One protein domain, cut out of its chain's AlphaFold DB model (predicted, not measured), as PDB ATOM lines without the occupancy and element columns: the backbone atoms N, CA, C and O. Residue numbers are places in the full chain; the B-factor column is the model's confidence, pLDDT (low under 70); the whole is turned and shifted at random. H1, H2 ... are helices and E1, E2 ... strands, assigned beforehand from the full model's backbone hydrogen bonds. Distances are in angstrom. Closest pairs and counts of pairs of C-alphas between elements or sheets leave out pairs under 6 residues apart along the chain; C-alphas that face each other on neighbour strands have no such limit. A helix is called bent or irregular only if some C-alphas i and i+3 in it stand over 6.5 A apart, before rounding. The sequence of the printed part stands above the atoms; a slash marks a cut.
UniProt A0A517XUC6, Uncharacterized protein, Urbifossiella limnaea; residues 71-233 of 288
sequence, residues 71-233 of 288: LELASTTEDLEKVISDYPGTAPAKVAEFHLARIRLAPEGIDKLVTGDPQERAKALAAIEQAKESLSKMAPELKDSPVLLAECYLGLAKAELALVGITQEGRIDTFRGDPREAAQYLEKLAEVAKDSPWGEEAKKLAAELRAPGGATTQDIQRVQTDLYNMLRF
ATOM      1  N   LEU A  71      31.314  -1.049  18.278       97.69
ATOM      2  CA  LEU A  71      31.913  -1.934  19.279       97.69
ATOM      3  C   LEU A  71      32.099  -1.242  20.639       97.69
ATOM      4  O   LEU A  71      31.826  -1.849  21.667       97.69
ATOM      5  N   GLU A  72      32.571   0.006  20.662       97.69
ATOM      6  CA  GLU A  72      32.770   0.771  21.903       97.69
ATOM      7  C   GLU A  72      31.441   1.080  22.608       97.69
ATOM      8  O   GLU A  72      31.370   1.098  23.838       97.69
ATOM      9  N   LEU A  73      30.374   1.291  21.833       97.69
ATOM     10  CA  LEU A  73      29.021   1.509  22.345       97.69
ATOM     11  C   LEU A  73      28.332   0.208  22.788       97.69
ATOM     12  O   LEU A  73      27.376   0.267  23.567       97.69
ATOM     13  N   ALA A  74      28.798  -0.955  22.323       98.00
ATOM     14  CA  ALA A  74      28.243  -2.250  22.689       98.00
ATOM     15  C   ALA A  74      28.596  -2.608  24.141       98.00
ATOM     16  O   ALA A  74      29.733  -2.948  24.470       98.00
ATOM     17  N   SER A  75      27.596  -2.548  25.023       95.88
ATOM     18  CA  SER A  75      27.767  -2.808  26.464       95.88
ATOM     19  C   SER A  75      27.048  -4.067  26.951       95.88
ATOM     20  O   SER A  75      27.310  -4.535  28.061       95.88
ATOM     21  N   THR A  76      26.165  -4.634  26.128       97.19
ATOM     22  CA  THR A  76      25.410  -5.855  26.428       97.19
ATOM     23  C   THR A  76      25.826  -7.010  25.515       97.19
ATOM     24  O   THR A  76      26.443  -6.810  24.468       97.19
ATOM     25  N   THR A  77      25.493  -8.243  25.902       96.88
ATOM     26  CA  THR A  77      25.726  -9.433  25.065       96.88
ATOM     27  C   THR A  77      24.981  -9.348  23.733       96.88
ATOM     28  O   THR A  77      25.545  -9.703  22.704       96.88
ATOM     29  N   GLU A  78      23.760  -8.812  23.746       97.75
ATOM     30  CA  GLU A  78      22.932  -8.586  22.557       97.75
ATOM     31  C   GLU A  78      23.579  -7.568  21.604       97.75
ATOM     32  O   GLU A  78      23.625  -7.799  20.395       97.75
ATOM     33  N   ASP A  79      24.148  -6.479  22.136       97.94
ATOM     34  CA  ASP A  79      24.863  -5.489  21.322       97.94
ATOM     35  C   ASP A  79      26.126  -6.085  20.689       97.94
ATOM     36  O   ASP A  79      26.414  -5.835  19.519       97.94
ATOM     37  N   LEU A  80      26.873  -6.905  21.438       98.00
ATOM     38  CA  LEU A  80      28.054  -7.593  20.913       98.00
ATOM     39  C   LEU A  80      27.671  -8.578  19.804       98.00
ATOM     40  O   LEU A  80      28.297  -8.573  18.748       98.00
ATOM     41  N   GLU A  81      26.620  -9.380  19.998       97.94
ATOM     42  CA  GLU A  81      26.094 -10.281  18.963       97.94
ATOM     43  C   GLU A  81      25.652  -9.517  17.713       97.94
ATOM     44  O   GLU A  81      25.929  -9.946  16.588       97.94
ATOM     45  N   LYS A  82      25.052  -8.338  17.897       98.12
ATOM     46  CA  LYS A  82      24.698  -7.452  16.793       98.12
ATOM     47  C   LYS A  82      25.934  -6.984  16.019       98.12
ATOM     48  O   LYS A  82      25.956  -7.147  14.802       98.12
ATOM     49  N   VAL A  83      26.982  -6.503  16.694       98.12
ATOM     50  CA  VAL A  83      28.248  -6.085  16.051       98.12
ATOM     51  C   VAL A  83      28.884  -7.231  15.254       98.12
ATOM     52  O   VAL A  83      29.369  -7.016  14.141       98.12
ATOM     53  N   ILE A  84      28.844  -8.456  15.784       97.94
ATOM     54  CA  ILE A  84      29.349  -9.660  15.106       97.94
ATOM     55  C   ILE A  84      28.549  -9.939  13.828       97.94
ATOM     56  O   ILE A  84      29.129 -10.233  12.781       97.94
ATOM     57  N   SER A  85      27.220  -9.821  13.906       98.06
ATOM     58  CA  SER A  85      26.320 -10.072  12.777       98.06
ATOM     59  C   SER A  85      26.382  -8.994  11.689       98.06
ATOM     60  O   SER A  85      26.321  -9.326  10.505       98.06
ATOM     61  N   ASP A  86      26.552  -7.727  12.077       97.88
ATOM     62  CA  ASP A  86      26.578  -6.581  11.166       97.88
ATOM     63  C   ASP A  86      27.916  -6.493  10.408       97.88
ATOM     64  O   ASP A  86      27.956  -6.052   9.254       97.88
ATOM     65  N   TYR A  87      29.018  -6.945  11.023       96.56
ATOM     66  CA  TYR A  87      30.374  -6.791  10.484       96.56
ATOM     67  C   TYR A  87      31.202  -8.095  10.468       96.56
ATOM     68  O   TYR A  87      32.344  -8.103  10.946       96.56
ATOM     69  N   PRO A  88      30.702  -9.202   9.886       96.81
ATOM     70  CA  PRO A  88      31.341 -10.511   9.992       96.81
ATOM     71  C   PRO A  88      32.759 -10.517   9.405       96.81
ATOM     72  O   PRO A  88      33.017  -9.984   8.323       96.81
ATOM     73  N   GLY A  89      33.698 -11.134  10.127       93.75
ATOM     74  CA  GLY A  89      35.099 -11.276   9.712       93.75
ATOM     75  C   GLY A  89      35.955 -10.009   9.835       93.75
ATOM     76  O   GLY A  89      37.162 -10.068   9.587       93.75
ATOM     77  N   THR A  90      35.378  -8.874  10.238       95.12
ATOM     78  CA  THR A  90      36.134  -7.644  10.514       95.12
ATOM     79  C   THR A  90      36.869  -7.731  11.857       95.12
ATOM     80  O   THR A  90      36.495  -8.505  12.738       95.12
ATOM     81  N   ALA A  91      37.924  -6.930  12.047       94.56
ATOM     82  CA  ALA A  91      38.649  -6.899  13.321       94.56
ATOM     83  C   ALA A  91      37.756  -6.504  14.523       94.56
ATOM     84  O   ALA A  91      37.845  -7.187  15.542       94.56
ATOM     85  N   PRO A  92      36.855  -5.501  14.421       96.06
ATOM     86  CA  PRO A  92      35.900  -5.191  15.487       96.06
ATOM     87  C   PRO A  92      34.982  -6.364  15.836       96.06
ATOM     88  O   PRO A  92      34.786  -6.638  17.015       96.06
ATOM     89  N   ALA A  93      34.483  -7.108  14.842       96.62
ATOM     90  CA  ALA A  93      33.665  -8.292  15.101       96.62
ATOM     91  C   ALA A  93      34.449  -9.388  15.834       96.62
ATOM     92  O   ALA A  93      33.936  -9.960  16.787       96.62
ATOM     93  N   LYS A  94      35.718  -9.629  15.481       96.38
ATOM     94  CA  LYS A  94      36.569 -10.585  16.216       96.38
ATOM     95  C   LYS A  94      36.798 -10.164  17.668       96.38
ATOM     96  O   LYS A  94      36.805 -11.000  18.567       96.38
ATOM     97  N   VAL A  95      36.978  -8.865  17.913       97.00
ATOM     98  CA  VAL A  95      37.091  -8.329  19.276       97.00
ATOM     99  C   VAL A  95      35.757  -8.460  20.022       97.00
ATOM    100  O   VAL A  95      35.759  -8.850  21.189       97.00
ATOM    101  N   ALA A  96      34.618  -8.235  19.357       98.00
ATOM    102  CA  ALA A  96      33.291  -8.478  19.925       98.00
ATOM    103  C   ALA A  96      33.080  -9.954  20.303       98.00
ATOM    104  O   ALA A  96      32.667 -10.234  21.427       98.00
ATOM    105  N   GLU A  97      33.414 -10.899  19.412       97.94
ATOM    106  CA  GLU A  97      33.355 -12.348  19.678       97.94
ATOM    107  C   GLU A  97      34.205 -12.720  20.895       97.94
ATOM    108  O   GLU A  97      33.781 -13.486  21.765       97.94
ATOM    109  N   PHE A  98      35.389 -12.123  20.997       97.81
ATOM    110  CA  PHE A  98      36.274 -12.309  22.132       97.81
ATOM    111  C   PHE A  98      35.678 -11.770  23.445       97.81
ATOM    112  O   PHE A  98      35.698 -12.470  24.464       97.81
ATOM    113  N   HIS A  99      35.092 -10.568  23.443       97.88
ATOM    114  CA  HIS A  99      34.397 -10.020  24.614       97.88
ATOM    115  C   HIS A  99      33.189 -10.868  25.018       97.88
ATOM    116  O   HIS A  99      33.022 -11.163  26.204       97.88
ATOM    117  N   LEU A 100      32.399 -11.324  24.047       98.06
ATOM    118  CA  LEU A 100      31.269 -12.220  24.267       98.06
ATOM    119  C   LEU A 100      31.731 -13.524  24.934       98.06
ATOM    120  O   LEU A 100      31.153 -13.953  25.933       98.06
ATOM    121  N   ALA A 101      32.823 -14.121  24.449       98.19
ATOM    122  CA  ALA A 101      33.409 -15.312  25.056       98.19
ATOM    123  C   ALA A 101      33.901 -15.058  26.494       98.19
ATOM    124  O   ALA A 101      33.713 -15.911  27.362       98.19
ATOM    125  N   ARG A 102      34.476 -13.882  26.788       97.88
ATOM    126  CA  ARG A 102      34.867 -13.499  28.160       97.88
ATOM    127  C   ARG A 102      33.666 -13.355  29.094       97.88
ATOM    128  O   ARG A 102      33.754 -13.804  30.237       97.88
ATOM    129  N   ILE A 103      32.566 -12.765  28.625       97.81
ATOM    130  CA  ILE A 103      31.320 -12.636  29.396       97.81
ATOM    131  C   ILE A 103      30.730 -14.027  29.681       97.81
ATOM    132  O   ILE A 103      30.409 -14.347  30.826       97.81
ATOM    133  N   ARG A 104      30.688 -14.900  28.672       98.12
ATOM    134  CA  ARG A 104      30.217 -16.282  28.836       98.12
ATOM    135  C   ARG A 104      31.086 -17.086  29.807       98.12
ATOM    136  O   ARG A 104      30.569 -17.874  30.593       98.12
ATOM    137  N   LEU A 105      32.402 -16.867  29.791       98.00
ATOM    138  CA  LEU A 105      33.334 -17.579  30.662       98.00
ATOM    139  C   LEU A 105      33.260 -17.120  32.124       98.00
ATOM    140  O   LEU A 105      33.210 -17.964  33.013       98.00
ATOM    141  N   ALA A 106      33.299 -15.811  32.389       96.19
ATOM    142  CA  ALA A 106      33.416 -15.284  33.751       96.19
ATOM    143  C   ALA A 106      32.043 -15.015  34.405       96.19
ATOM    144  O   ALA A 106      31.600 -15.875  35.170       96.19
ATOM    145  N   PRO A 107      31.334 -13.907  34.101       96.94
ATOM    146  CA  PRO A 107      30.102 -13.548  34.808       96.94
ATOM    147  C   PRO A 107      28.934 -14.510  34.563       96.94
ATOM    148  O   PRO A 107      28.085 -14.675  35.437       96.94
ATOM    149  N   GLU A 108      28.844 -15.145  33.392       97.25
ATOM    150  CA  GLU A 108      27.774 -16.117  33.116       97.25
ATOM    151  C   GLU A 108      28.162 -17.558  33.446       97.25
ATOM    152  O   GLU A 108      27.281 -18.371  33.725       97.25
ATOM    153  N   GLY A 109      29.457 -17.855  33.426       96.88
ATOM    154  CA  GLY A 109      30.015 -19.177  33.658       96.88
ATOM    155  C   GLY A 109      30.516 -19.335  35.086       96.88
ATOM    156  O   GLY A 109      29.770 -19.727  35.981       96.88
ATOM    157  N   ILE A 110      31.796 -19.037  35.296       95.31
ATOM    158  CA  ILE A 110      32.522 -19.291  36.547       95.31
ATOM    159  C   ILE A 110      31.809 -18.681  37.762       95.31
ATOM    160  O   ILE A 110      31.622 -19.377  38.762       95.31
ATOM    161  N   ASP A 111      31.346 -17.435  37.669       95.06
ATOM    162  CA  ASP A 111      30.706 -16.736  38.792       95.06
ATOM    163  C   ASP A 111      29.349 -17.355  39.165       95.06
ATOM    164  O   ASP A 111      28.932 -17.303  40.322       95.06
ATOM    165  N   LYS A 112      28.668 -17.992  38.203       95.56
ATOM    166  CA  LYS A 112      27.377 -18.662  38.415       95.56
ATOM    167  C   LYS A 112      27.506 -20.148  38.749       95.56
ATOM    168  O   LYS A 112      26.521 -20.763  39.144       95.56
ATOM    169  N   LEU A 113      28.698 -20.747  38.668       92.69
ATOM    170  CA  LEU A 113      28.894 -22.149  39.070       92.69
ATOM    171  C   LEU A 113      28.622 -22.380  40.560       92.69
ATOM    172  O   LEU A 113      28.183 -23.464  40.952       92.69
ATOM    173  N   VAL A 114      28.882 -21.367  41.386       89.62
ATOM    174  CA  VAL A 114      28.719 -21.437  42.843       89.62
ATOM    175  C   VAL A 114      27.270 -21.255  43.299       89.62
ATOM    176  O   VAL A 114      26.995 -21.362  44.495       89.62
ATOM    177  N   THR A 115      26.324 -21.000  42.388       91.19
ATOM    178  CA  THR A 115      24.921 -20.830  42.772       91.19
ATOM    179  C   THR A 115      24.328 -22.153  43.264       91.19
ATOM    180  O   THR A 115      24.687 -23.253  42.823       91.19
ATOM    181  N   GLY A 116      23.419 -22.059  44.237       88.94
ATOM    182  CA  GLY A 116      22.689 -23.214  44.766       88.94
ATOM    183  C   GLY A 116      21.582 -23.719  43.834       88.94
ATOM    184  O   GLY A 116      21.096 -24.831  44.031       88.94
ATOM    185  N   ASP A 117      21.190 -22.930  42.828       93.38
ATOM    186  CA  ASP A 117      20.145 -23.295  41.874       93.38
ATOM    187  C   ASP A 117      20.699 -24.242  40.787       93.38
ATOM    188  O   ASP A 117      21.588 -23.856  40.018       93.38
ATOM    189  N   PRO A 118      20.184 -25.484  40.675       91.81
ATOM    190  CA  PRO A 118      20.627 -26.427  39.652       91.81
ATOM    191  C   PRO A 118      20.383 -25.936  38.217       91.81
ATOM    192  O   PRO A 118      21.156 -26.300  37.328       91.81
ATOM    193  N   GLN A 119      19.347 -25.125  37.962       95.44
ATOM    194  CA  GLN A 119      19.068 -24.617  36.615       95.44
ATOM    195  C   GLN A 119      20.076 -23.548  36.194       95.44
ATOM    196  O   GLN A 119      20.583 -23.586  35.070       95.44
ATOM    197  N   GLU A 120      20.398 -22.610  37.085       95.75
ATOM    198  CA  GLU A 120      21.433 -21.602  36.832       95.75
ATOM    199  C   GLU A 120      22.804 -22.242  36.655       95.75
ATOM    200  O   GLU A 120      23.529 -21.885  35.728       95.75
ATOM    201  N   ARG A 121      23.130 -23.251  37.469       93.69
ATOM    202  CA  ARG A 121      24.380 -23.995  37.325       93.69
ATOM    203  C   ARG A 121      24.478 -24.710  35.978       93.69
ATOM    204  O   ARG A 121      25.533 -24.680  35.353       93.69
ATOM    205  N   ALA A 122      23.398 -25.332  35.500       95.31
ATOM    206  CA  ALA A 122      23.384 -25.961  34.178       95.31
ATOM    207  C   ALA A 122      23.616 -24.936  33.050       95.31
ATOM    208  O   ALA A 122      24.372 -25.208  32.118       95.31
ATOM    209  N   LYS A 123      23.028 -23.735  33.164       97.00
ATOM    210  CA  LYS A 123      23.284 -22.626  32.228       97.00
ATOM    211  C   LYS A 123      24.735 -22.151  32.291       97.00
ATOM    212  O   LYS A 123      25.335 -21.930  31.246       97.00
ATOM    213  N   ALA A 124      25.306 -22.049  33.489       96.88
ATOM    214  CA  ALA A 124      26.699 -21.668  33.693       96.88
ATOM    215  C   ALA A 124      27.673 -22.666  33.052       96.88
ATOM    216  O   ALA A 124      28.617 -22.269  32.375       96.88
ATOM    217  N   LEU A 125      27.404 -23.967  33.189       96.44
ATOM    218  CA  LEU A 125      28.180 -25.014  32.520       96.44
ATOM    219  C   LEU A 125      28.127 -24.880  30.998       96.44
ATOM    220  O   LEU A 125      29.170 -24.893  30.348       96.44
ATOM    221  N   ALA A 126      26.927 -24.693  30.443       97.38
ATOM    222  CA  ALA A 126      26.759 -24.478  29.010       97.38
ATOM    223  C   ALA A 126      27.493 -23.212  28.530       97.38
ATOM    224  O   ALA A 126      28.121 -23.236  27.474       97.38
ATOM    225  N   ALA A 127      27.473 -22.129  29.313       97.88
ATOM    226  CA  ALA A 127      28.182 -20.891  28.992       97.88
ATOM    227  C   ALA A 127      29.709 -21.087  28.956       97.88
ATOM    228  O   ALA A 127      30.364 -20.618  28.023       97.88
ATOM    229  N   ILE A 128      30.280 -21.840  29.906       98.00
ATOM    230  CA  ILE A 128      31.718 -22.163  29.921       98.00
ATOM    231  C   ILE A 128      32.103 -23.015  28.707       98.00
ATOM    232  O   ILE A 128      33.116 -22.741  28.063       98.00
ATOM    233  N   GLU A 129      31.297 -24.023  28.363       97.62
ATOM    234  CA  GLU A 129      31.543 -24.876  27.194       97.62
ATOM    235  C   GLU A 129      31.476 -24.072  25.884       97.62
ATOM    236  O   GLU A 129      32.375 -24.183  25.047       97.62
ATOM    237  N   GLN A 130      30.484 -23.188  25.738       97.75
ATOM    238  CA  GLN A 130      30.370 -22.289  24.585       97.75
ATOM    239  C   GLN A 130      31.528 -21.290  24.499       97.75
ATOM    240  O   GLN A 130      32.029 -21.012  23.406       97.75
ATOM    241  N   ALA A 131      31.974 -20.741  25.635       98.12
ATOM    242  CA  ALA A 131      33.133 -19.858  25.680       98.12
ATOM    243  C   ALA A 131      34.402 -20.603  25.255       98.12
ATOM    244  O   ALA A 131      35.162 -20.098  24.428       98.12
ATOM    245  N   LYS A 132      34.598 -21.828  25.757       98.06
ATOM    246  CA  LYS A 132      35.714 -22.693  25.367       98.06
ATOM    247  C   LYS A 132      35.719 -22.956  23.863       98.06
ATOM    248  O   LYS A 132      36.745 -22.765  23.212       98.06
ATOM    249  N   GLU A 133      34.577 -23.345  23.302       98.19
ATOM    250  CA  GLU A 133      34.442 -23.582  21.864       98.19
ATOM    251  C   GLU A 133      34.775 -22.315  21.061       98.19
ATOM    252  O   GLU A 133      35.592 -22.366  20.139       98.19
ATOM    253  N   SER A 134      34.220 -21.166  21.452       97.62
ATOM    254  CA  SER A 134      34.445 -19.884  20.769       97.62
ATOM    255  C   SER A 134      35.921 -19.473  20.804       97.62
ATOM    256  O   SER A 134      36.510 -19.179  19.764       97.62
ATOM    257  N   LEU A 135      36.564 -19.534  21.975       98.25
ATOM    258  CA  LEU A 135      37.991 -19.223  22.131       98.25
ATOM    259  C   LEU A 135      38.881 -20.181  21.328       98.25
ATOM    260  O   LEU A 135      39.877 -19.753  20.747       98.25
ATOM    261  N   SER A 136      38.517 -21.465  21.252       98.19
ATOM    262  CA  SER A 136      39.282 -22.461  20.492       98.19
ATOM    263  C   SER A 136      39.235 -22.207  18.983       98.19
ATOM    264  O   SER A 136      40.245 -22.393  18.302       98.19
ATOM    265  N   LYS A 137      38.094 -21.720  18.471       97.69
ATOM    266  CA  LYS A 137      37.918 -21.320  17.069       97.69
ATOM    267  C   LYS A 137      38.660 -20.024  16.747       97.69
ATOM    268  O   LYS A 137      39.289 -19.945  15.699       97.69
ATOM    269  N   MET A 138      38.646 -19.046  17.657       97.19
ATOM    270  CA  MET A 138      39.317 -17.754  17.458       97.19
ATOM    271  C   MET A 138      40.846 -17.835  17.559       97.19
ATOM    272  O   MET A 138      41.546 -17.122  16.842       97.19
ATOM    273  N   ALA A 139      41.395 -18.707  18.412       97.62
ATOM    274  CA  ALA A 139      42.843 -18.824  18.614       97.62
ATOM    275  C   ALA A 139      43.669 -18.955  17.307       97.62
ATOM    276  O   ALA A 139      44.628 -18.200  17.138       97.62
ATOM    277  N   PRO A 140      43.346 -19.837  16.337       97.56
ATOM    278  CA  PRO A 140      44.100 -19.915  15.084       97.56
ATOM    279  C   PRO A 140      43.975 -18.671  14.193       97.56
ATOM    280  O   PRO A 140      44.854 -18.463  13.355       97.56
ATOM    281  N   GLU A 141      42.926 -17.864  14.354       96.31
ATOM    282  CA  GLU A 141      42.698 -16.644  13.572       96.31
ATOM    283  C   GLU A 141      43.434 -15.421  14.122       96.31
ATOM    284  O   GLU A 141      43.670 -14.463  13.389       96.31
ATOM    285  N   LEU A 142      43.802 -15.441  15.403       95.75
ATOM    286  CA  LEU A 142      44.408 -14.311  16.111       95.75
ATOM    287  C   LEU A 142      45.942 -14.351  16.115       95.75
ATOM    288  O   LEU A 142      46.578 -13.681  16.922       95.75
ATOM    289  N   LYS A 143      46.562 -15.101  15.196       96.31
ATOM    290  CA  LYS A 143      48.031 -15.222  15.099       96.31
ATOM    291  C   LYS A 143      48.740 -13.883  14.889       96.31
ATOM    292  O   LYS A 143      49.856 -13.717  15.369       96.31
ATOM    293  N   ASP A 144      48.078 -12.940  14.226       95.81
ATOM    294  CA  ASP A 144      48.616 -11.602  13.962       95.81
ATOM    295  C   ASP A 144      48.535 -10.670  15.187       95.81
ATOM    296  O   ASP A 144      49.145  -9.602  15.197       95.81
ATOM    297  N   SER A 145      47.802 -11.066  16.238       95.12
ATOM    298  CA  SER A 145      47.639 -10.300  17.477       95.12
ATOM    299  C   SER A 145      48.082 -11.133  18.687       95.12
ATOM    300  O   SER A 145      47.258 -11.806  19.313       95.12
ATOM    301  N   PRO A 146      49.377 -11.095  19.062       95.88
ATOM    302  CA  PRO A 146      49.914 -11.947  20.123       95.88
ATOM    303  C   PRO A 146      49.239 -11.700  21.476       95.88
ATOM    304  O   PRO A 146      49.061 -12.636  22.244       95.88
ATOM    305  N   VAL A 147      48.798 -10.468  21.753       95.81
ATOM    306  CA  VAL A 147      48.089 -10.136  22.997       95.81
ATOM    307  C   VAL A 147      46.743 -10.863  23.069       95.81
ATOM    308  O   VAL A 147      46.484 -11.566  24.043       95.81
ATOM    309  N   LEU A 148      45.914 -10.762  22.023       95.88
ATOM    310  CA  LEU A 148      44.605 -11.426  21.994       95.88
ATOM    311  C   LEU A 148      44.739 -12.950  21.949       95.88
ATOM    312  O   LEU A 148      43.977 -13.656  22.609       95.88
ATOM    313  N   LEU A 149      45.726 -13.462  21.211       97.44
ATOM    314  CA  LEU A 149      46.028 -14.890  21.167       97.44
ATOM    315  C   LEU A 149      46.359 -15.437  22.560       97.44
ATOM    316  O   LEU A 149      45.880 -16.499  22.959       97.44
ATOM    317  N   ALA A 150      47.165 -14.697  23.311       97.38
ATOM    318  CA  ALA A 150      47.555 -15.082  24.648       97.38
ATOM    319  C   ALA A 150      46.369 -15.015  25.628       97.38
ATOM    320  O   ALA A 150      46.150 -15.950  26.398       97.38
ATOM    321  N   GLU A 151      45.523 -13.982  25.549       96.81
ATOM    322  CA  GLU A 151      44.287 -13.963  26.339       96.81
ATOM    323  C   GLU A 151      43.341 -15.123  25.978       96.81
ATOM    324  O   GLU A 151      42.703 -15.684  26.871       96.81
ATOM    325  N   CYS A 152      43.289 -15.544  24.707       98.00
ATOM    326  CA  CYS A 152      42.521 -16.722  24.298       98.00
ATOM    327  C   CYS A 152      43.037 -18.002  24.961       98.00
ATOM    328  O   CYS A 152      42.244 -18.755  25.525       98.00
ATOM    329  N   TYR A 153      44.353 -18.238  24.950       98.38
ATOM    330  CA  TYR A 153      44.936 -19.404  25.624       98.38
ATOM    331  C   TYR A 153      44.730 -19.372  27.137       98.38
ATOM    332  O   TYR A 153      44.422 -20.404  27.734       98.38
ATOM    333  N   LEU A 154      44.815 -18.194  27.758       97.75
ATOM    334  CA  LEU A 154      44.486 -18.035  29.170       97.75
ATOM    335  C   LEU A 154      43.009 -18.359  29.449       97.75
ATOM    336  O   LEU A 154      42.703 -19.040  30.426       97.75
ATOM    337  N   GLY A 155      42.092 -17.888  28.600       97.31
ATOM    338  CA  GLY A 155      40.664 -18.186  28.702       97.31
ATOM    339  C   GLY A 155      40.362 -19.678  28.544       97.31
ATOM    340  O   GLY A 155      39.606 -20.228  29.340       97.31
ATOM    341  N   LEU A 156      41.013 -20.354  27.591       98.19
ATOM    342  CA  LEU A 156      40.902 -21.804  27.394       98.19
ATOM    343  C   LEU A 156      41.401 -22.587  28.612       98.19
ATOM    344  O   LEU A 156      40.700 -23.474  29.096       98.19
ATOM    345  N   ALA A 157      42.562 -22.219  29.159       97.81
ATOM    346  CA  ALA A 157      43.078 -22.829  30.380       97.81
ATOM    347  C   ALA A 157      42.111 -22.642  31.561       97.81
ATOM    348  O   ALA A 157      41.833 -23.591  32.290       97.81
ATOM    349  N   LYS A 158      41.556 -21.435  31.735       97.25
ATOM    350  CA  LYS A 158      40.565 -21.147  32.783       97.25
ATOM    351  C   LYS A 158      39.277 -21.945  32.604       97.25
ATOM    352  O   LYS A 158      38.753 -22.443  33.594       97.25
ATOM    353  N   ALA A 159      38.784 -22.078  31.374       97.56
ATOM    354  CA  ALA A 159      37.598 -22.872  31.074       97.56
ATOM    355  C   ALA A 159      37.812 -24.351  31.424       97.56
ATOM    356  O   ALA A 159      36.972 -24.940  32.099       97.56
ATOM    357  N   GLU A 160      38.957 -24.929  31.044       96.94
ATOM    358  CA  GLU A 160      39.306 -26.305  31.414       96.94
ATOM    359  C   GLU A 160      39.379 -26.483  32.931       96.94
ATOM    360  O   GLU A 160      38.730 -27.371  33.478       96.94
ATOM    361  N   LEU A 161      40.093 -25.596  33.631       94.38
ATOM    362  CA  LEU A 161      40.210 -25.653  35.091       94.38
ATOM    363  C   LEU A 161      38.859 -25.494  35.798       94.38
ATOM    364  O   LEU A 161      38.612 -26.177  36.789       94.38
ATOM    365  N   ALA A 162      37.972 -24.638  35.289       94.56
ATOM    366  CA  ALA A 162      36.631 -24.458  35.841       94.56
ATOM    367  C   ALA A 162      35.760 -25.720  35.712       94.56
ATOM    368  O   ALA A 162      34.881 -25.936  36.542       94.56
ATOM    369  N   LEU A 163      36.014 -26.551  34.697       94.88
ATOM    370  CA  LEU A 163      35.298 -27.803  34.446       94.88
ATOM    371  C   LEU A 163      35.925 -29.021  35.147       94.88
ATOM    372  O   LEU A 163      35.311 -30.096  35.168       94.88
ATOM    373  N   VAL A 164      37.120 -28.885  35.732       92.62
ATOM    374  CA  VAL A 164      37.693 -29.918  36.611       92.62
ATOM    375  C   VAL A 164      36.736 -30.155  37.790       92.62
ATOM    376  O   VAL A 164      35.971 -29.277  38.181       92.62
ATOM    377  N   GLY A 165      36.673 -31.386  38.304       86.25
ATOM    378  CA  GLY A 165      35.809 -31.732  39.443       86.25
ATOM    379  C   GLY A 165      34.309 -31.815  39.125       86.25
ATOM    380  O   GLY A 165      33.550 -32.388  39.906       86.25
ATOM    381  N   ILE A 166      33.867 -31.322  37.963       90.19
ATOM    382  CA  ILE A 166      32.474 -31.409  37.519       90.19
ATOM    383  C   ILE A 166      32.281 -32.718  36.761       90.19
ATOM    384  O   ILE A 166      32.871 -32.931  35.703       90.19
ATOM    385  N   THR A 167      31.459 -33.609  37.308       90.62
ATOM    386  CA  THR A 167      31.189 -34.918  36.712       90.62
ATOM    387  C   THR A 167      30.369 -34.801  35.428       90.62
ATOM    388  O   THR A 167      29.497 -33.937  35.278       90.62
ATOM    389  N   GLN A 168      30.649 -35.685  34.472       91.19
ATOM    390  CA  GLN A 168      29.787 -35.859  33.306       91.19
ATOM    391  C   GLN A 168      28.473 -36.530  33.721       91.19
ATOM    392  O   GLN A 168      28.415 -37.300  34.684       91.19
ATOM    393  N   GLU A 169      27.393 -36.230  33.004       87.81
ATOM    394  CA  GLU A 169      26.070 -36.771  33.318       87.81
ATOM    395  C   GLU A 169      26.096 -38.306  33.318       87.81
ATOM    396  O   GLU A 169      26.386 -38.949  32.312       87.81
ATOM    397  N   GLY A 170      25.826 -38.898  34.484       84.00
ATOM    398  CA  GLY A 170      25.785 -40.351  34.662       84.00
ATOM    399  C   GLY A 170      27.132 -41.039  34.911       84.00
ATOM    400  O   GLY A 170      27.145 -42.264  35.017       84.00
ATOM    401  N   ARG A 171      28.247 -40.304  35.041       89.56
ATOM    402  CA  ARG A 171      29.579 -40.879  35.309       89.56
ATOM    403  C   ARG A 171      30.297 -40.136  36.431       89.56
ATOM    404  O   ARG A 171      30.586 -38.952  36.316       89.56
ATOM    405  N   ILE A 172      30.577 -40.834  37.530       84.25
ATOM    406  CA  ILE A 172      31.230 -40.258  38.725       84.25
ATOM    407  C   ILE A 172      32.757 -40.192  38.541       84.25
ATOM    408  O   ILE A 172      33.435 -39.400  39.184       84.25
ATOM    409  N   ASP A 173      33.291 -41.020  37.649       87.38
ATOM    410  CA  ASP A 173      34.711 -41.217  37.374       87.38
ATOM    411  C   ASP A 173      35.261 -40.320  36.253       87.38
ATOM    412  O   ASP A 173      36.477 -40.176  36.129       87.38
ATOM    413  N   THR A 174      34.394 -39.693  35.454       89.69
ATOM    414  CA  THR A 174      34.804 -38.816  34.347       89.69
ATOM    415  C   THR A 174      34.406 -37.369  34.599       89.69
ATOM    416  O   THR A 174      33.220 -37.061  34.755       89.69
ATOM    417  N   PHE A 175      35.393 -36.475  34.574       91.69
ATOM    418  CA  PHE A 175      35.194 -35.031  34.691       91.69
ATOM    419  C   PHE A 175      34.995 -34.371  33.319       91.69
ATOM    420  O   PHE A 175      35.366 -34.931  32.285       91.69
ATOM    421  N   ARG A 176      34.366 -33.192  33.300       93.94
ATOM    422  CA  ARG A 176      34.170 -32.391  32.079       93.94
ATOM    423  C   ARG A 176      35.441 -31.663  31.628       93.94
ATOM    424  O   ARG A 176      35.574 -31.420  30.434       93.94
ATOM    425  N   GLY A 177      36.339 -31.322  32.555       93.75
ATOM    426  CA  GLY A 177      37.624 -30.673  32.264       93.75
ATOM    427  C   GLY A 177      38.834 -31.570  32.524       93.75
ATOM    428  O   GLY A 177      38.769 -32.476  33.362       93.75
ATOM    429  N   ASP A 178      39.946 -31.287  31.837       94.25
ATOM    430  CA  ASP A 178      41.230 -31.979  32.025       94.25
ATOM    431  C   ASP A 178      42.344 -30.999  32.466       94.25
ATOM    432  O   ASP A 178      42.727 -30.100  31.707       94.25
ATOM    433  N   PRO A 179      42.946 -31.173  33.665       93.62
ATOM    434  CA  PRO A 179      44.071 -30.342  34.102       93.62
ATOM    435  C   PRO A 179      45.290 -30.435  33.171       93.62
ATOM    436  O   PRO A 179      46.087 -29.497  33.105       93.62
ATOM    437  N   ARG A 180      45.453 -31.535  32.428       95.19
ATOM    438  CA  ARG A 180      46.533 -31.680  31.443       95.19
ATOM    439  C   ARG A 180      46.290 -30.812  30.217       95.19
ATOM    440  O   ARG A 180      47.245 -30.215  29.727       95.19
ATOM    441  N   GLU A 181      45.050 -30.712  29.743       96.62
ATOM    442  CA  GLU A 181      44.701 -29.797  28.650       96.62
ATOM    443  C   GLU A 181      44.877 -28.340  29.083       96.62
ATOM    444  O   GLU A 181      45.497 -27.558  28.361       96.62
ATOM    445  N   ALA A 182      44.463 -27.990  30.305       96.44
ATOM    446  CA  ALA A 182      44.742 -26.671  30.873       96.44
ATOM    447  C   ALA A 182      46.249 -26.349  30.874       96.44
ATOM    448  O   ALA A 182      46.658 -25.271  30.437       96.44
ATOM    449  N   ALA A 183      47.091 -27.301  31.292       96.56
ATOM    450  CA  ALA A 183      48.544 -27.145  31.270       96.56
ATOM    451  C   ALA A 183      49.112 -26.990  29.846       96.56
ATOM    452  O   ALA A 183      50.100 -26.286  29.652       96.56
ATOM    453  N   GLN A 184      48.510 -27.618  28.831       97.81
ATOM    454  CA  GLN A 184      48.898 -27.410  27.429       97.81
ATOM    455  C   GLN A 184      48.550 -26.000  26.943       97.81
ATOM    456  O   GLN A 184      49.360 -25.369  26.265       97.81
ATOM    457  N   TYR A 185      47.374 -25.475  27.293       98.38
ATOM    458  CA  TYR A 185      47.015 -24.097  26.946       98.38
ATOM    459  C   TYR A 185      47.918 -23.074  27.645       98.38
ATOM    460  O   TYR A 185      48.325 -22.100  27.017       98.38
ATOM    461  N   LEU A 186      48.306 -23.320  28.899       98.12
ATOM    462  CA  LEU A 186      49.263 -22.475  29.623       98.12
ATOM    463  C   LEU A 186      50.680 -22.516  29.029       98.12
ATOM    464  O   LEU A 186      51.378 -21.508  29.050       98.12
ATOM    465  N   GLU A 187      51.110 -23.640  28.458       98.19
ATOM    466  CA  GLU A 187      52.366 -23.681  27.699       98.19
ATOM    467  C   GLU A 187      52.289 -22.846  26.426       98.19
ATOM    468  O   GLU A 187      53.178 -22.036  26.186       98.19
ATOM    469  N   LYS A 188      51.205 -22.975  25.652       98.19
ATOM    470  CA  LYS A 188      50.984 -22.136  24.463       98.19
ATOM    471  C   LYS A 188      50.950 -20.651  24.829       98.19
ATOM    472  O   LYS A 188      51.502 -19.822  24.115       98.19
ATOM    473  N   LEU A 189      50.341 -20.316  25.966       97.88
ATOM    474  CA  LEU A 189      50.366 -18.972  26.538       97.88
ATOM    475  C   LEU A 189      51.803 -18.508  26.821       97.88
ATOM    476  O   LEU A 189      52.188 -17.424  26.387       97.88
ATOM    477  N   ALA A 190      52.602 -19.333  27.500       98.06
ATOM    478  CA  ALA A 190      54.002 -19.034  27.792       98.06
ATOM    479  C   ALA A 190      54.857 -18.886  26.522       98.06
ATOM    480  O   ALA A 190      55.767 -18.065  26.492       98.06
ATOM    481  N   GLU A 191      54.559 -19.638  25.460       98.19
ATOM    482  CA  GLU A 191      55.236 -19.514  24.165       98.19
ATOM    483  C   GLU A 191      54.929 -18.181  23.477       98.19
ATOM    484  O   GLU A 191      55.847 -17.517  22.994       98.19
ATOM    485  N   VAL A 192      53.658 -17.762  23.460       97.81
ATOM    486  CA  VAL A 192      53.246 -16.470  22.882       97.81
ATOM    487  C   VAL A 192      53.787 -15.295  23.704       97.81
ATOM    488  O   VAL A 192      54.096 -14.242  23.151       97.81
ATOM    489  N   ALA A 193      53.941 -15.483  25.015       96.94
ATOM    490  CA  ALA A 193      54.341 -14.459  25.972       96.94
ATOM    491  C   ALA A 193      55.754 -14.682  26.557       96.94
ATOM    492  O   ALA A 193      56.001 -14.335  27.708       96.94
ATOM    493  N   LYS A 194      56.684 -15.256  25.781       96.50
ATOM    494  CA  LYS A 194      57.983 -15.766  26.269       96.50
ATOM    495  C   LYS A 194      58.838 -14.766  27.059       96.50
ATOM    496  O   LYS A 194      59.554 -15.174  27.965       96.50
ATOM    497  N   ASP A 195      58.758 -13.479  26.736       95.31
ATOM    498  CA  ASP A 195      59.591 -12.436  27.352       95.31
ATOM    499  C   ASP A 195      58.851 -11.640  28.439       95.31
ATOM    500  O   ASP A 195      59.278 -10.554  28.836       95.31
ATOM    501  N   SER A 196      57.707 -12.144  28.904       96.25
ATOM    502  CA  SER A 196      56.850 -11.441  29.847       96.25
ATOM    503  C   SER A 196      56.772 -12.141  31.212       96.25
ATOM    504  O   SER A 196      56.875 -13.367  31.293       96.25
ATOM    505  N   PRO A 197      56.508 -11.393  32.304       96.31
ATOM    506  CA  PRO A 197      56.298 -11.994  33.624       96.31
ATOM    507  C   PRO A 197      55.158 -13.021  33.642       96.31
ATOM    508  O   PRO A 197      55.264 -14.066  34.278       96.31
ATOM    509  N   TRP A 198      54.086 -12.756  32.894       92.56
ATOM    510  CA  TRP A 198      52.913 -13.624  32.827       92.56
ATOM    511  C   TRP A 198      53.166 -14.899  32.010       92.56
ATOM    512  O   TRP A 198      52.545 -15.924  32.286       92.56
ATOM    513  N   GLY A 199      54.106 -14.885  31.058       96.50
ATOM    514  CA  GLY A 199      54.561 -16.094  30.370       96.50
ATOM    515  C   GLY A 199      55.337 -17.040  31.292       96.50
ATOM    516  O   GLY A 199      55.075 -18.244  31.306       96.50
ATOM    517  N   GLU A 200      56.234 -16.506  32.126       97.19
ATOM    518  CA  GLU A 200      56.961 -17.296  33.132       97.19
ATOM    519  C   GLU A 200      56.023 -17.859  34.213       97.19
ATOM    520  O   GLU A 200      56.127 -19.033  34.585       97.19
ATOM    521  N   GLU A 201      55.047 -17.067  34.672       95.94
ATOM    522  CA  GLU A 201      53.994 -17.536  35.585       95.94
ATOM    523  C   GLU A 201      53.153 -18.658  34.964       95.94
ATOM    524  O   GLU A 201      52.928 -19.685  35.607       95.94
ATOM    525  N   ALA A 202      52.739 -18.508  33.701       96.81
ATOM    526  CA  ALA A 202      51.989 -19.533  32.982       96.81
ATOM    527  C   ALA A 202      52.785 -20.839  32.856       96.81
ATOM    528  O   ALA A 202      52.247 -21.919  33.100       96.81
ATOM    529  N   LYS A 203      54.084 -20.751  32.548       97.81
ATOM    530  CA  LYS A 203      54.985 -21.907  32.468       97.81
ATOM    531  C   LYS A 203      55.143 -22.612  33.813       97.81
ATOM    532  O   LYS A 203      55.100 -23.841  33.870       97.81
ATOM    533  N   LYS A 204      55.303 -21.849  34.899       96.44
ATOM    534  CA  LYS A 204      55.366 -22.393  36.261       96.44
ATOM    535  C   LYS A 204      54.066 -23.118  36.616       96.44
ATOM    536  O   LYS A 204      54.117 -24.270  37.040       96.44
ATOM    537  N   LEU A 205      52.920 -22.488  36.368       94.31
ATOM    538  CA  LEU A 205      51.610 -23.080  36.632       94.31
ATOM    539  C   LEU A 205      51.374 -24.347  35.790       94.31
ATOM    540  O   LEU A 205      50.879 -25.351  36.299       94.31
ATOM    541  N   ALA A 206      51.790 -24.349  34.521       96.06
ATOM    542  CA  ALA A 206      51.725 -25.529  33.660       96.06
ATOM    543  C   ALA A 206      52.594 -26.691  34.179       96.06
ATOM    544  O   ALA A 206      52.196 -27.856  34.084       96.06
ATOM    545  N   ALA A 207      53.776 -26.394  34.729       95.88
ATOM    546  CA  ALA A 207      54.646 -27.394  35.343       95.88
ATOM    547  C   ALA A 207      54.033 -27.969  36.632       95.88
ATOM    548  O   ALA A 207      54.061 -29.183  36.830       95.88
ATOM    549  N   GLU A 208      53.426 -27.120  37.467       93.12
ATOM    550  CA  GLU A 208      52.716 -27.535  38.683       93.12
ATOM    551  C   GLU A 208      51.528 -28.455  38.369       93.12
ATOM    552  O   GLU A 208      51.388 -29.506  38.994       93.12
ATOM    553  N   LEU A 209      50.721 -28.123  37.354       92.88
ATOM    554  CA  LEU A 209      49.585 -28.952  36.923       92.88
ATOM    555  C   LEU A 209      50.011 -30.318  36.356       92.88
ATOM    556  O   LEU A 209      49.252 -31.287  36.446       92.88
ATOM    557  N   ARG A 210      51.216 -30.424  35.778       93.56
ATOM    558  CA  ARG A 210      51.757 -31.694  35.260       93.56
ATOM    559  C   ARG A 210      52.455 -32.552  36.305       93.56
ATOM    560  O   ARG A 210      52.641 -33.744  36.052       93.56
ATOM    561  N   ALA A 211      52.868 -31.980  37.433       93.50
ATOM    562  CA  ALA A 211      53.591 -32.725  38.451       93.50
ATOM    563  C   ALA A 211      52.742 -33.923  38.931       93.50
ATOM    564  O   ALA A 211      51.604 -33.736  39.376       93.50
ATOM    565  N   PRO A 212      53.243 -35.170  38.834       85.31
ATOM    566  CA  PRO A 212      52.505 -36.336  39.305       85.31
ATOM    567  C   PRO A 212      52.325 -36.239  40.822       85.31
ATOM    568  O   PRO A 212      53.301 -36.142  41.561       85.31
ATOM    569  N   GLY A 213      51.072 -36.236  41.285       77.00
ATOM    570  CA  GLY A 213      50.758 -35.995  42.697       77.00
ATOM    571  C   GLY A 213      50.963 -34.543  43.142       77.00
ATOM    572  O   GLY A 213      51.062 -34.291  44.339       77.00
ATOM    573  N   GLY A 214      51.042 -33.595  42.201       71.31
ATOM    574  CA  GLY A 214      51.085 -32.172  42.511       71.31
ATOM    575  C   GLY A 214      49.881 -31.782  43.362       71.31
ATOM    576  O   GLY A 214      48.739 -32.077  42.991       71.31
ATOM    577  N   ALA A 215      50.158 -31.124  44.494       71.69
ATOM    578  CA  ALA A 215      49.149 -30.623  45.423       71.69
ATOM    579  C   ALA A 215      48.048 -29.878  44.663       71.69
ATOM    580  O   ALA A 215      46.882 -30.175  44.848       71.69
ATOM    581  N   THR A 216      48.408 -29.074  43.662       75.81
ATOM    582  CA  THR A 216      47.482 -28.271  42.861       75.81
ATOM    583  C   THR A 216      46.360 -29.077  42.201       75.81
ATOM    584  O   THR A 216      45.207 -28.677  42.288       75.81
ATOM    585  N   THR A 217      46.636 -30.222  41.569       76.38
ATOM    586  CA  THR A 217      45.579 -31.003  40.894       76.38
ATOM    587  C   THR A 217      44.643 -31.663  41.903       76.38
ATOM    588  O   THR A 217      43.425 -31.649  41.720       76.38
ATOM    589  N   GLN A 218      45.200 -32.215  42.985       81.44
ATOM    590  CA  GLN A 218      44.401 -32.812  44.057       81.44
ATOM    591  C   GLN A 218      43.618 -31.748  44.832       81.44
ATOM    592  O   GLN A 218      42.461 -31.975  45.166       81.44
ATOM    593  N   ASP A 219      44.210 -30.581  45.062       81.62
ATOM    594  CA  ASP A 219      43.611 -29.449  45.757       81.62
ATOM    595  C   ASP A 219      42.495 -28.827  44.923       81.62
ATOM    596  O   ASP A 219      41.427 -28.561  45.463       81.62
ATOM    597  N   ILE A 220      42.678 -28.666  43.607       80.62
ATOM    598  CA  ILE A 220      41.618 -28.193  42.703       80.62
ATOM    599  C   ILE A 220      40.439 -29.166  42.735       80.62
ATOM    600  O   ILE A 220      39.309 -28.749  42.994       80.62
ATOM    601  N   GLN A 221      40.703 -30.465  42.557       77.94
ATOM    602  CA  GLN A 221      39.659 -31.488  42.623       77.94
ATOM    603  C   GLN A 221      38.965 -31.496  43.983       77.94
ATOM    604  O   GLN A 221      37.739 -31.576  44.043       77.94
ATOM    605  N   ARG A 222      39.725 -31.380  45.074       80.50
ATOM    606  CA  ARG A 222      39.197 -31.359  46.436       80.50
ATOM    607  C   ARG A 222      38.337 -30.129  46.683       80.50
ATOM    608  O   ARG A 222      37.201 -30.288  47.102       80.50
ATOM    609  N   VAL A 223      38.829 -28.932  46.376       77.25
ATOM    610  CA  VAL A 223      38.094 -27.672  46.563       77.25
ATOM    611  C   VAL A 223      36.811 -27.673  45.740       77.25
ATOM    612  O   VAL A 223      35.755 -27.322  46.259       77.25
ATOM    613  N   GLN A 224      36.859 -28.118  44.485       75.12
ATOM    614  CA  GLN A 224      35.663 -28.196  43.642       75.12
ATOM    615  C   GLN A 224      34.671 -29.245  44.143       75.12
ATOM    616  O   GLN A 224      33.470 -28.979  44.182       75.12
ATOM    617  N   THR A 225      35.157 -30.407  44.579       75.19
ATOM    618  CA  THR A 225      34.306 -31.460  45.151       75.19
ATOM    619  C   THR A 225      33.665 -31.001  46.460       75.19
ATOM    620  O   THR A 225      32.471 -31.210  46.665       75.19
ATOM    621  N   ASP A 226      34.424 -30.328  47.325       75.44
ATOM    622  CA  ASP A 226      33.944 -29.790  48.597       75.44
ATOM    623  C   ASP A 226      32.899 -28.688  48.365       75.44
ATOM    624  O   ASP A 226      31.827 -28.734  48.968       75.44
ATOM    625  N   LEU A 227      33.139 -27.762  47.428       73.50
ATOM    626  CA  LEU A 227      32.159 -26.744  47.024       73.50
ATOM    627  C   LEU A 227      30.884 -27.379  46.453       73.50
ATOM    628  O   LEU A 227      29.772 -26.997  46.824       73.50
ATOM    629  N   TYR A 228      31.030 -28.382  45.586       70.31
ATOM    630  CA  TYR A 228      29.896 -29.091  45.001       70.31
ATOM    631  C   TYR A 228      29.060 -29.807  46.071       70.31
ATOM    632  O   TYR A 228      27.828 -29.710  46.077       70.31
ATOM    633  N   ASN A 229      29.721 -30.486  47.010       73.44
ATOM    634  CA  ASN A 229      29.064 -31.212  48.092       73.44
ATOM    635  C   ASN A 229      28.409 -30.270  49.109       73.44
ATOM    636  O   ASN A 229      27.289 -30.541  49.541       73.44
ATOM    637  N   MET A 230      29.047 -29.145  49.441       72.31
ATOM    638  CA  MET A 230      28.492 -28.140  50.353       72.31
ATOM    639  C   MET A 230      27.182 -27.546  49.817       72.31
ATOM    640  O   MET A 230      26.246 -27.320  50.581       72.31
ATOM    641  N   LEU A 231      27.083 -27.348  48.499       65.81
ATOM    642  CA  LEU A 231      25.872 -26.829  47.858       65.81
ATOM    643  C   LEU A 231      24.771 -27.888  47.714       65.81
ATOM    644  O   LEU A 231      23.591 -27.554  47.776       65.81
ATOM    645  N   ARG A 232      25.131 -29.164  47.518       66.00
ATOM    646  CA  ARG A 232      24.154 -30.262  47.400       66.00
ATOM    647  C   ARG A 232      23.566 -30.672  48.749       66.00
ATOM    648  O   ARG A 232      22.420 -31.114  48.815       66.00
ATOM    649  N   PHE A 233      24.342 -30.511  49.811       63.09
ATOM    650  CA  PHE A 233      23.927 -30.768  51.180       63.09
ATOM    651  C   PHE A 233      24.062 -29.474  51.978       63.09
ATOM    652  O   PHE A 233      24.958 -29.388  52.821       63.09
TER     653      PHE A 233
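AT A GLANCE: This is residues 71 to 233 of the 288 residues of an uncharacterized protein of Urbifossiella limnaea (UniProt A0A517XUC6). Six helices, H1 to H6, run back and forth in a stack, each packed on the one before it, with H7 set across one end of H4, H5 and H6. H2, H3 and H4 form a triangular bundle, H1 packs on H2 on one side of it, H5 and H6 follow on the other, and the short strand E1, in the loop between H4 and H5, has its centre 20.0 A from the mean of the C-alphas. The printed part has 163 residues with seven named helices and one named strand, in the order H1 H2 H3 H4 E1 H5 H6 H7, and is mostly helix. It is compact, with a radius of gyration of the C-alphas of 16.7 A and spans of 46 by 40 by 23 A.

HOW THE PARTS SIT: The longest helix, H3, residues 118 to 141, touches H2, residues 91 to 113, closest at the C-alphas of Ala 124 and Gly 109, 4.1 A apart. They form a helical hairpin at a shallow tilt of 30 degrees, opposite ways. H3 also forms a helical hairpin with H4, residues 146 to 163; the closest C-alphas, of Leu 135 and Cys 152, are 5.6 A apart. H2 touches H4, the same way at 24 degrees, a shallow tilt, with the C-alphas of Ile 110 and Ala 162 closest at 6.6 A. These three helices are an up and down bundle, each running against the one before it. H1, residues 77 to 86, forms a helical hairpin with H2, the C-alphas of Ile 84 and Ala 93 being closest at 4.5 A. H4 touches H5, residues 179 to 192, opposite ways at a shallow tilt of 10 degrees, closest at the C-alphas of Ala 157 and Ala 182, 4.2 A apart. H5 forms a helical hairpin with H6, residues 197 to 210; the C-alphas of Ala 190 and Gly 199 are closest, at 3.9 A. H6 and H7, residues 215 to 232, only just touch, and only at the corner, with 3 pairs of C-alphas within 8 A, Leu 209 and Thr 217 closest at 6.0 A; they are about perpendicular, at 79 degrees. H7 is near H4. E1, residues 171 to 175, pairs with no named strand. Every O i to N i+4 pair is within hydrogen-bond range in H1, H4, H5, H6 and H7, against 15 of 19 in H2 and 18 of 20 in H3.

IN THESE COORDINATES: H3 is 35.5 A long, from C-alpha 118 at (20.627, -26.427, 39.652). H2 measures 31.5 A, H4 25.9 A and H7 25.1 A. H2 and H3 are irregular, but only just: C-alphas 104 and 107, and C-alphas 137 and 140, are 6.6 A apart. H1 begins with C-alpha 77 at (25.726, -9.433, 25.065), and H7 ends with C-alpha 232 at (24.154, -30.262, 47.400).

THE WHOLE: The two C-alphas farthest apart, of Asp 86 and Gly 213, are 49.4 A apart. The printed part has no cut and no long link; the link from H4 to E1 is short and the others are tight. The mean pLDDT of the printed part is 93.0, that of H7 is 75, and residues 231 to 233 are under 70.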